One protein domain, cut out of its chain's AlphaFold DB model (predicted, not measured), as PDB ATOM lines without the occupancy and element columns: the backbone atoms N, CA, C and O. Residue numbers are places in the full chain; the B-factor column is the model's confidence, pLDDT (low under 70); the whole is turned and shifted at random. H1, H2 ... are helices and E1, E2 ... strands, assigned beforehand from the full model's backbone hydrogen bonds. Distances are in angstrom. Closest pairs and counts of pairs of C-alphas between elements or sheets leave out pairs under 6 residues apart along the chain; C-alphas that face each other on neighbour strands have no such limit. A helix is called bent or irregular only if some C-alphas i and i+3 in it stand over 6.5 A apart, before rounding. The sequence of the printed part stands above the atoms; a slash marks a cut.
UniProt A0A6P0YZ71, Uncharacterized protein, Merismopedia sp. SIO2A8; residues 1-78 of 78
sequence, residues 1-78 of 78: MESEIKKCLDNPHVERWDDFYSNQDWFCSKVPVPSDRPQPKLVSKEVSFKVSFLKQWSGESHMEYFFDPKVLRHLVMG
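AT A GLANCE: This is residues 1 to 78 of the 78 residues of an uncharacterized protein of Merismopedia sp. SIO2A8 (UniProt A0A6P0YZ71). A small ribbon of two parallel strands, E1 and E2, lies in the middle of a flat, loosely joined model, with H1 near the end of the ribbon where the strands begin. Past the other end lies H2, and from it H3 and H4 fold back in a row of short helices, H4 coming along one side of the ribbon; the long link of residues 22 to 41 runs back on the other side. The printed part has 78 residues with four named helices and two named strands in the order H1, E1, E2, H2, H3, H4, and its class is mixed, helices and strands. It is only just loose, close to compact, with a radius of gyration of the C-alphas of 14.0 A, and its outline is only just flat, spanning 40 by 29 by 16 A.

IN THESE COORDINATES: H1, residues 2 to 10, begins with C-alpha 2 at (-19.886, 96.259, 73.676) and is 12.0 A long from first to last C-alpha. E1, residues 17 to 21, is 12.4 A long and ends with C-alpha 21 at (-21.529, 81.135, 65.871). E2, residues 42 to 46, is 13.0 A long. H2, residues 53 to 58, is 8.5 A long. H3, residues 60 to 67, is 12.7 A long; it is neither bent nor irregular, but only just: C-alphas 62 and 65 are 6.2 A apart. H4, residues 69 to 77, is 11.4 A long and ends with C-alpha 77 at (-6.523, 69.788, 68.868).

HOW THE PARTS SIT: E1 and E2 are parallel neighbours, with 23 degrees between their directions. C-alphas 19 and 44 face each other at 4.4 A. N 45 and O 19, 2.7 A, and N 19 and O 43, 2.9 A, are within hydrogen-bond range. The closest C-alphas of E2 and H1 are those of Leu 42 and Leu 9, 7.5 A apart. The closest of E1 and H4 are those of Phe 20 and Val 71, 7.3 A apart. E2 and H4 are only just apart, at 8.4 A. H3 and H4 are close but not clearly touching, with the C-alphas of Tyr 65 and Val 71 closest at 6.5 A; they run the same way at a steep tilt of 44 degrees. H2 and H3 are also close but not clearly touching, with the C-alphas of Lys 55 and Ser 61 closest at 5.5 A; their lines are about perpendicular, at 82 degrees. H1 is apart from H2, H3 and H4. Every O i to N i+4 pair is within hydrogen-bond range in H1, H2 and H4; in H3 it is 0 of 4, beside 5 of 5 O i to N i+3 pairs.

THE WHOLE: The C-alphas of Pro 12 and Leu 54 are the two farthest apart, at 41.8 A. The printed part has no cut. The link from E1 to E2, 20 residues, is long; those from H2 to H3 and from H3 to H4 are tight. The mean pLDDT of the printed part is 91.0, and residues 34 to 35 and 78 are under 70.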
ATOM      1  N   MET A   1     -22.937  95.920  76.738       70.81
ATOM      2  CA  MET A   1     -22.480  94.683  76.066       70.81
ATOM      3  C   MET A   1     -21.173  94.928  75.324       70.81
ATOM      4  O   MET A   1     -20.180  94.319  75.688       70.81
ATOM      5  N   GLU A   2     -21.124  95.883  74.391       83.06
ATOM      6  CA  GLU A   2     -19.886  96.259  73.676       83.06
ATOM      7  C   GLU A   2     -18.727  96.666  74.605       83.06
ATOM      8  O   GLU A   2     -17.582  96.299  74.359       83.06
ATOM      9  N   SER A   3     -19.020  97.349  75.722       86.62
ATOM     10  CA  SER A   3     -18.022  97.702  76.744       86.62
ATOM     11  C   SER A   3     -17.316  96.486  77.348       86.62
ATOM     12  O   SER A   3     -16.117  96.540  77.596       86.62
ATOM     13  N   GLU A   4     -18.042  95.391  77.578       89.62
ATOM     14  CA  GLU A   4     -17.493  94.176  78.189       89.62
ATOM     15  C   GLU A   4     -16.714  93.351  77.167       89.62
ATOM     16  O   GLU A   4     -15.618  92.886  77.463       89.62
ATOM     17  N   ILE A   5     -17.220  93.265  75.933       89.88
ATOM     18  CA  ILE A   5     -16.500  92.660  74.804       89.88
ATOM     19  C   ILE A   5     -15.148  93.358  74.621       89.88
ATOM     20  O   ILE A   5     -14.113  92.699  74.529       89.88
ATOM     21  N   LYS A   6     -15.141  94.695  74.649       88.38
ATOM     22  CA  LYS A   6     -13.916  95.486  74.559       88.38
ATOM     23  C   LYS A   6     -12.947  95.188  75.702       88.38
ATOM     24  O   LYS A   6     -11.772  94.980  75.436       88.38
ATOM     25  N   LYS A   7     -13.421  95.103  76.950       90.94
ATOM     26  CA  LYS A   7     -12.560  94.721  78.085       90.94
ATOM     27  C   LYS A   7     -11.896  93.361  77.862       90.94
ATOM     28  O   LYS A   7     -10.720  93.224  78.174       90.94
ATOM     29  N   CYS A   8     -12.611  92.380  77.309       90.69
ATOM     30  CA  CYS A   8     -12.039  91.068  76.991       90.69
ATOM     31  C   CYS A   8     -10.978  91.147  75.883       90.69
ATOM     32  O   CYS A   8      -9.924  90.529  76.004       90.69
ATOM     33  N   LEU A   9     -11.228  91.924  74.827       90.44
ATOM     34  CA  LEU A   9     -10.284  92.102  73.717       90.44
ATOM     35  C   LEU A   9      -9.029  92.882  74.147       90.44
ATOM     36  O   LEU A   9      -7.908  92.521  73.784       90.44
ATOM     37  N   ASP A  10      -9.199  93.896  74.991       90.75
ATOM     38  CA  ASP A  10      -8.102  94.706  75.527       90.75
ATOM     39  C   ASP A  10      -7.328  93.974  76.646       90.75
ATOM     40  O   ASP A  10      -6.210  94.365  76.979       90.75
ATOM     41  N   ASN A  11      -7.871  92.885  77.209       92.38
ATOM     42  CA  ASN A  11      -7.229  92.136  78.289       92.38
ATOM     43  C   ASN A  11      -5.914  91.487  77.808       92.38
ATOM     44  O   ASN A  11      -5.947  90.645  76.903       92.38
ATOM     45  N   PRO A  12      -4.752  91.817  78.407       93.50
ATOM     46  CA  PRO A  12      -3.459  91.278  77.981       93.50
ATOM     47  C   PRO A  12      -3.312  89.768  78.215       93.50
ATOM     48  O   PRO A  12      -2.479  89.146  77.567       93.50
ATOM     49  N   HIS A  13      -4.121  89.175  79.095       95.44
ATOM     50  CA  HIS A  13      -4.127  87.733  79.364       95.44
ATOM     51  C   HIS A  13      -4.993  86.935  78.385       95.44
ATOM     52  O   HIS A  13      -4.923  85.711  78.363       95.44
ATOM     53  N   VAL A  14      -5.818  87.608  77.578       92.62
ATOM     54  CA  VAL A  14      -6.534  86.966  76.475       92.62
ATOM     55  C   VAL A  14      -5.640  87.051  75.248       92.62
ATOM     56  O   VAL A  14      -5.490  88.120  74.652       92.62
ATOM     57  N   GLU A  15      -5.030  85.929  74.883       93.50
ATOM     58  CA  GLU A  15      -4.183  85.830  73.689       93.50
ATOM     59  C   GLU A  15      -5.024  85.694  72.419       93.50
ATOM     60  O   GLU A  15      -4.706  86.267  71.376       93.50
ATOM     61  N   ARG A  16      -6.128  84.949  72.521       93.44
ATOM     62  CA  ARG A  16      -6.999  84.610  71.404       93.44
ATOM     63  C   ARG A  16      -8.412  84.317  71.898       93.44
ATOM     64  O   ARG A  16      -8.600  83.738  72.962       93.44
ATOM     65  N   TRP A  17      -9.395  84.709  71.100       93.44
ATOM     66  CA  TRP A  17     -10.807  84.409  71.282       93.44
ATOM     67  C   TRP A  17     -11.340  83.801  69.987       93.44
ATOM     68  O   TRP A  17     -11.564  84.498  68.998       93.44
ATOM     69  N   ASP A  18     -11.538  82.488  69.989       94.25
ATOM     70  CA  ASP A  18     -12.223  81.785  68.910       94.25
ATOM     71  C   ASP A  18     -13.740  81.801  69.159       94.25
ATOM     72  O   ASP A  18     -14.241  81.218  70.118       94.25
ATOM     73  N   ASP A  19     -14.469  82.509  68.300       94.69
ATOM     74  CA  ASP A  19     -15.907  82.759  68.413       94.69
ATOM     75  C   ASP A  19     -16.677  81.854  67.445       94.69
ATOM     76  O   ASP A  19     -16.699  82.105  66.241       94.69
ATOM     77  N   PHE A  20     -17.285  80.777  67.946       96.12
ATOM     78  CA  PHE A  20     -18.128  79.901  67.132       96.12
ATOM     79  C   PHE A  20     -19.583  80.365  67.159       96.12
ATOM     80  O   PHE A  20     -20.205  80.415  68.217       96.12
ATOM     81  N   TYR A  21     -20.161  80.623  65.986       96.69
ATOM     82  CA  TYR A  21     -21.529  81.135  65.871       96.69
ATOM     83  C   TYR A  21     -22.345  80.423  64.783       96.69
ATOM     84  O   TYR A  21     -21.783  79.803  63.875       96.69
ATOM     85  N   SER A  22     -23.672  80.554  64.862       96.25
ATOM     86  CA  SER A  22     -24.627  80.075  63.863       96.25
ATOM     87  C   SER A  22     -25.732  81.101  63.661       96.25
ATOM     88  O   SER A  22     -26.341  81.560  64.617       96.25
ATOM     89  N   ASN A  23     -26.069  81.407  62.409       95.00
ATOM     90  CA  ASN A  23     -27.251  82.225  62.106       95.00
ATOM     91  C   ASN A  23     -28.577  81.456  62.322       95.00
ATOM     92  O   ASN A  23     -29.658  82.030  62.186       95.00
ATOM     93  N   GLN A  24     -28.502  80.152  62.620       95.88
ATOM     94  CA  GLN A  24     -29.645  79.288  62.931       95.88
ATOM     95  C   GLN A  24     -29.738  78.913  64.416       95.88
ATOM     96  O   GLN A  24     -30.553  78.063  64.780       95.88
ATOM     97  N   ASP A  25     -28.931  79.537  65.274       95.75
ATOM     98  CA  ASP A  25     -29.039  79.429  66.726       95.75
ATOM     99  C   ASP A  25     -29.417  80.787  67.317       95.75
ATOM    100  O   ASP A  25     -28.877  81.826  66.946       95.75
ATOM    101  N   TRP A  26     -30.400  80.781  68.208       93.06
ATOM    102  CA  TRP A  26     -30.878  81.988  68.874       93.06
ATOM    103  C   TRP A  26     -30.051  82.298  70.122       93.06
ATOM    104  O   TRP A  26     -30.051  83.439  70.584       93.06
ATOM    105  N   PHE A  27     -29.343  81.300  70.660       92.75
ATOM    106  CA  PHE A  27     -28.549  81.436  71.877       92.75
ATOM    107  C   PHE A  27     -27.086  81.810  71.610       92.75
ATOM    108  O   PHE A  27     -26.468  82.448  72.463       92.75
ATOM    109  N   CYS A  28     -26.543  81.506  70.427       90.75
ATOM    110  CA  CYS A  28     -25.196  81.915  70.026       90.75
ATOM    111  C   CYS A  28     -25.195  82.738  68.734       90.75
ATOM    112  O   CYS A  28     -25.413  82.226  67.639       90.75
ATOM    113  N   SER A  29     -24.842  84.017  68.865       90.88
ATOM    114  CA  SER A  29     -24.605  84.924  67.739       90.88
ATOM    115  C   SER A  29     -23.122  85.250  67.603       90.88
ATOM    116  O   SER A  29     -22.356  85.113  68.555       90.88
ATOM    117  N   LYS A  30     -22.726  85.705  66.411       93.81
ATOM    118  CA  LYS A  30     -21.388  86.254  66.186       93.81
ATOM    119  C   LYS A  30     -21.156  87.421  67.141       93.81
ATOM    120  O   LYS A  30     -22.020  88.294  67.237       93.81
ATOM    121  N   VAL A  31     -19.990  87.474  67.785       92.19
ATOM    122  CA  VAL A  31     -19.661  88.565  68.716       92.19
ATOM    123  C   VAL A  31     -19.823  89.920  68.004       92.19
ATOM    124  O   VAL A  31     -19.158  90.166  66.991       92.19
ATOM    125  N   PRO A  32     -20.691  90.817  68.509       88.44
ATOM    126  CA  PRO A  32     -20.946  92.098  67.870       88.44
ATOM    127  C   PRO A  32     -19.840  93.080  68.259       88.44
ATOM    128  O   PRO A  32     -19.939  93.778  69.269       88.44
ATOM    129  N   VAL A  33     -18.756  93.103  67.480       84.31
ATOM    130  CA  VAL A  33     -17.675  94.080  67.670       84.31
ATOM    131  C   VAL A  33     -17.836  95.248  66.700       84.31
ATOM    132  O   VAL A  33     -18.043  95.011  65.506       84.31
ATOM    133  N   PRO A  34     -17.705  96.500  67.175       69.56
ATOM    134  CA  PRO A  34     -17.651  97.664  66.305       69.56
ATOM    135  C   PRO A  34     -16.502  97.548  65.292       69.56
ATOM    136  O   PRO A  34     -15.383  97.159  65.626       69.56
ATOM    137  N   SER A  35     -16.784  97.881  64.035       66.44
ATOM    138  CA  SER A  35     -15.854  97.776  62.900       66.44
ATOM    139  C   SER A  35     -14.805  98.894  62.843       66.44
ATOM    140  O   SER A  35     -14.099  99.031  61.846       66.44
ATOM    141  N   ASP A  36     -14.708  99.722  63.881       74.44
ATOM    142  CA  ASP A  36     -13.851 100.906  63.914       74.44
ATOM    143  C   ASP A  36     -12.368 100.570  64.140       74.44
ATOM    144  O   ASP A  36     -11.508 101.422  63.901       74.44
ATOM    145  N   ARG A  37     -12.041  99.341  64.575       71.12
ATOM    146  CA  ARG A  37     -10.658  98.895  64.810       71.12
ATOM    147  C   ARG A  37     -10.436  97.421  64.455       71.12
ATOM    148  O   ARG A  37     -11.328  96.602  64.671       71.12
ATOM    149  N   PRO A  38      -9.233  97.049  63.976       77.75
ATOM    150  CA  PRO A  38      -8.838  95.648  63.859       77.75
ATOM    151  C   PRO A  38      -8.867  94.956  65.227       77.75
ATOM    152  O   PRO A  38      -8.364  95.502  66.206       77.75
ATOM    153  N   GLN A  39      -9.409  93.736  65.276       86.81
ATOM    154  CA  GLN A  39      -9.503  92.921  66.492       86.81
ATOM    155  C   GLN A  39      -8.676  91.643  66.320       86.81
ATOM    156  O   GLN A  39      -9.238  90.580  66.063       86.81
ATOM    157  N   PRO A  40      -7.335  91.721  66.416       86.38
ATOM    158  CA  PRO A  40      -6.450  90.617  66.030       86.38
ATOM    159  C   PRO A  40      -6.640  89.352  66.877       86.38
ATOM    160  O   PRO A  40      -6.313  88.259  66.425       86.38
ATOM    161  N   LYS A  41      -7.178  89.494  68.094       92.88
ATOM    162  CA  LYS A  41      -7.443  88.376  69.005       92.88
ATOM    163  C   LYS A  41      -8.734  87.632  68.677       92.88
ATOM    164  O   LYS A  41      -8.842  86.466  69.036       92.88
ATOM    165  N   LEU A  42      -9.706  88.281  68.032       93.75
ATOM    166  CA  LEU A  42     -11.012  87.688  67.757       93.75
ATOM    167  C   LEU A  42     -11.006  86.970  66.411       93.75
ATOM    168  O   LEU A  42     -10.767  87.579  65.368       93.75
ATOM    169  N   VAL A  43     -11.356  85.689  66.427       93.50
ATOM    170  CA  VAL A  43     -11.531  84.887  65.218       93.50
ATOM    171  C   VAL A  43     -12.914  84.257  65.224       93.50
ATOM    172  O   VAL A  43     -13.127  83.204  65.820       93.50
ATOM    173  N   SER A  44     -13.852  84.894  64.523       94.00
ATOM    174  CA  SER A  44     -15.197  84.350  64.335       94.00
ATOM    175  C   SER A  44     -15.212  83.232  63.294       94.00
ATOM    176  O   SER A  44     -14.704  83.387  62.180       94.00
ATOM    177  N   LYS A  45     -15.842  82.115  63.643       94.88
ATOM    178  CA  LYS A  45     -15.973  80.902  62.840       94.88
ATOM    179  C   LYS A  45     -17.438  80.490  62.814       94.88
ATOM    180  O   LYS A  45     -18.006  80.108  63.829       94.88
ATOM    181  N   GLU A  46     -18.044  80.510  61.636       96.69
ATOM    182  CA  GLU A  46     -19.373  79.927  61.485       96.69
ATOM    183  C   GLU A  46     -19.274  78.399  61.563       96.69
ATOM    184  O   GLU A  46     -18.404  77.782  60.923       96.69
ATOM    185  N   VAL A  47     -20.154  77.790  62.355       96.50
ATOM    186  CA  VAL A  47     -20.315  76.332  62.424       96.50
ATOM    187  C   VAL A  47     -20.804  75.765  61.085       96.50
ATOM    188  O   VAL A  47     -21.102  76.488  60.136       96.50
ATOM    189  N   SER A  48     -20.780  74.446  60.943       94.81
ATOM    190  CA  SER A  48     -21.072  73.748  59.682       94.81
ATOM    191  C   SER A  48     -22.465  73.134  59.653       94.81
ATOM    192  O   SER A  48     -22.953  72.800  58.572       94.81
ATOM    193  N   PHE A  49     -23.087  72.938  60.818       95.56
ATOM    194  CA  PHE A  49     -24.408  72.334  60.889       95.56
ATOM    195  C   PHE A  49     -25.477  73.236  60.266       95.56
ATOM    196  O   PHE A  49     -25.384  74.463  60.255       95.56
ATOM    197  N   LYS A  50     -26.529  72.591  59.768       95.94
ATOM    198  CA  LYS A  50     -27.787  73.230  59.393       95.94
ATOM    199  C   LYS A  50     -28.913  72.470  60.060       95.94
ATOM    200  O   LYS A  50     -28.888  71.240  60.100       95.94
ATOM    201  N   VAL A  51     -29.902  73.194  60.548       95.69
ATOM    202  CA  VAL A  51     -31.057  72.627  61.240       95.69
ATOM    203  C   VAL A  51     -32.344  72.898  60.473       95.69
ATOM    204  O   VAL A  51     -32.409  73.763  59.597       95.69
ATOM    205  N   SER A  52     -33.388  72.138  60.798       96.94
ATOM    206  CA  SER A  52     -34.739  72.451  60.342       96.94
ATOM    207  C   SER A  52     -35.259  73.715  61.032       96.94
ATOM    208  O   SER A  52     -34.816  74.073  62.124       96.94
ATOM    209  N   PHE A  53     -36.260  74.356  60.426       96.44
ATOM    210  CA  PHE A  53     -36.917  75.524  61.015       96.44
ATOM    211  C   PHE A  53     -37.480  75.237  62.415       96.44
ATOM    212  O   PHE A  53     -37.338  76.065  63.305       96.44
ATOM    213  N   LEU A  54     -38.068  74.052  62.627       97.31
ATOM    214  CA  LEU A  54     -38.610  73.659  63.932       97.31
ATOM    215  C   LEU A  54     -37.520  73.617  65.011       97.31
ATOM    216  O   LEU A  54     -37.729  74.176  66.079       97.31
ATOM    217  N   LYS A  55     -36.354  73.028  64.707       96.12
ATOM    218  CA  LYS A  55     -35.203  72.984  65.624       96.12
ATOM    219  C   LYS A  55     -34.602  74.366  65.887       96.12
ATOM    220  O   LYS A  55     -34.178  74.646  67.002       96.12
ATOM    221  N   GLN A  56     -34.542  75.222  64.865       96.94
ATOM    222  CA  GLN A  56     -34.097  76.606  65.027       96.94
ATOM    223  C   GLN A  56     -35.054  77.382  65.939       96.94
ATOM    224  O   GLN A  56     -34.610  78.074  66.847       96.94
ATOM    225  N   TRP A  57     -36.362  77.256  65.708       96.75
ATOM    226  CA  TRP A  57     -37.385  77.966  66.472       96.75
ATOM    227  C   TRP A  57     -37.495  77.483  67.921       96.75
ATOM    228  O   TRP A  57     -37.694  78.295  68.820       96.75
ATOM    229  N   SER A  58     -37.333  76.178  68.166       96.75
ATOM    230  CA  SER A  58     -37.311  75.629  69.527       96.75
ATOM    231  C   SER A  58     -36.010  75.915  70.286       96.75
ATOM    232  O   SER A  58     -35.962  75.701  71.495       96.75
ATOM    233  N   GLY A  59     -34.956  76.384  69.604       95.62
ATOM    234  CA  GLY A  59     -33.623  76.589  70.178       95.62
ATOM    235  C   GLY A  59     -32.793  75.308  70.326       95.62
ATOM    236  O   GLY A  59     -31.663  75.355  70.808       95.62
ATOM    237  N   GLU A  60     -33.303  74.154  69.883       96.69
ATOM    238  CA  GLU A  60     -32.572  72.877  69.922       96.69
ATOM    239  C   GLU A  60     -31.301  72.888  69.062       96.69
ATOM    240  O   GLU A  60     -30.398  72.079  69.278       96.69
ATOM    241  N   SER A  61     -31.204  73.817  68.109       96.69
ATOM    242  CA  SER A  61     -30.015  74.011  67.277       96.69
ATOM    243  C   SER A  61     -28.743  74.313  68.068       96.69
ATOM    244  O   SER A  61     -27.653  73.992  67.596       96.69
ATOM    245  N   HIS A  62     -28.862  74.836  69.289       97.00
ATOM    246  CA  HIS A  62     -27.727  75.073  70.178       97.00
ATOM    247  C   HIS A  62     -26.960  73.789  70.530       97.00
ATOM    248  O   HIS A  62     -25.737  73.791  70.663       97.00
ATOM    249  N   MET A  63     -27.652  72.651  70.619       96.19
ATOM    250  CA  MET A  63     -27.009  71.377  70.959       96.19
ATOM    251  C   MET A  63     -26.111  70.845  69.836       96.19
ATOM    252  O   MET A  63     -25.229  70.026  70.089       96.19
ATOM    253  N   GLU A  64     -26.286  71.326  68.603       96.88
ATOM    254  CA  GLU A  64     -25.529  70.856  67.438       96.88
ATOM    255  C   GLU A  64     -24.048  71.284  67.486       96.88
ATOM    256  O   GLU A  64     -23.199  70.664  66.844       96.88
ATOM    257  N   TYR A  65     -23.691  72.277  68.312       96.06
ATOM    258  CA  TYR A  65     -22.297  72.674  68.547       96.06
ATOM    259  C   TYR A  65     -21.439  71.529  69.095       96.06
ATOM    260  O   TYR A  65     -20.276  71.401  68.711       96.06
ATOM    261  N   PHE A  66     -22.011  70.664  69.938       94.12
ATOM    262  CA  PHE A  66     -21.306  69.512  70.512       94.12
ATOM    263  C   PHE A  66     -20.987  68.420  69.485       94.12
ATOM    264  O   PHE A  66     -20.204  67.517  69.771       94.12
ATOM    265  N   PHE A  67     -21.570  68.505  68.290       94.75
ATOM    266  CA  PHE A  67     -21.362  67.553  67.205       94.75
ATOM    267  C   PHE A  67     -20.683  68.191  65.989       94.75
ATOM    268  O   PHE A  67     -20.319  67.482  65.050       94.75
ATOM    269  N   ASP A  68     -20.477  69.512  65.992       95.88
ATOM    270  CA  ASP A  68     -19.867  70.204  64.864       95.88
ATOM    271  C   ASP A  68     -18.369  69.866  64.749       95.88
ATOM    272  O   ASP A  68     -17.593  70.124  65.675       95.88
ATOM    273  N   PRO A  69     -17.895  69.357  63.596       93.25
ATOM    274  CA  PRO A  69     -16.495  68.984  63.443       93.25
ATOM    275  C   PRO A  69     -15.511  70.151  63.572       93.25
ATOM    276  O   PRO A  69     -14.353  69.917  63.916       93.25
ATOM    277  N   LYS A  70     -15.903  71.398  63.266       93.50
ATOM    278  CA  LYS A  70     -15.018  72.561  63.461       93.50
ATOM    279  C   LYS A  70     -14.857  72.857  64.949       93.50
ATOM    280  O   LYS A  70     -13.733  73.132  65.364       93.50
ATOM    281  N   VAL A  71     -15.939  72.761  65.722       94.44
ATOM    282  CA  VAL A  71     -15.917  72.936  67.182       94.44
ATOM    283  C   VAL A  71     -15.111  71.812  67.829       94.44
ATOM    284  O   VAL A  71     -14.136  72.078  68.524       94.44
ATOM    285  N   LEU A  72     -15.436  70.553  67.526       93.94
ATOM    286  CA  LEU A  72     -14.764  69.391  68.114       93.94
ATOM    287  C   LEU A  72     -13.269  69.345  67.799       93.94
ATOM    288  O   LEU A  72     -12.463  69.145  68.705       93.94
ATOM    289  N   ARG A  73     -12.869  69.578  66.540       93.25
ATOM    290  CA  ARG A  73     -11.437  69.647  66.194       93.25
ATOM    291  C   ARG A  73     -10.732  70.758  66.957       93.25
ATOM    292  O   ARG A  73      -9.598  70.565  67.370       93.25
ATOM    293  N   HIS A  74     -11.388  71.898  67.145       92.81
ATOM    294  CA  HIS A  74     -10.804  73.003  67.888       92.81
ATOM    295  C   HIS A  74     -10.693  72.715  69.390       92.81
ATOM    296  O   HIS A  74      -9.719  73.129  69.992       92.81
ATOM    297  N   LEU A  75     -11.629  71.975  69.987       87.44
ATOM    298  CA  LEU A  75     -11.552  71.601  71.405       87.44
ATOM    299  C   LEU A  75     -10.551  70.471  71.685       87.44
ATOM    300  O   LEU A  75      -9.992  70.412  72.774       87.44
ATOM    301  N   VAL A  76     -10.349  69.554  70.733       86.44
ATOM    302  CA  VAL A  76      -9.475  68.379  70.915       86.44
ATOM    303  C   VAL A  76      -8.036  68.640  70.461       86.44
ATOM    304  O   VAL A  76      -7.111  68.032  70.991       86.44
ATOM    305  N   MET A  77      -7.839  69.504  69.462       74.94
ATOM    306  CA  MET A  77      -6.523  69.788  68.868       74.94
ATOM    307  C   MET A  77      -6.055  71.234  69.070       74.94
ATOM    308  O   MET A  77      -4.984  71.579  68.568       74.94
ATOM    309  N   GLY A  78      -6.887  72.084  69.674       58.91
ATOM    310  CA  GLY A  78      -6.589  73.495  69.923       58.91
ATOM    311  C   GLY A  78      -5.682  73.716  71.116       58.91
ATOM    312  O   GLY A  78      -5.689  72.869  72.037       58.91
TER     313      GLY A  78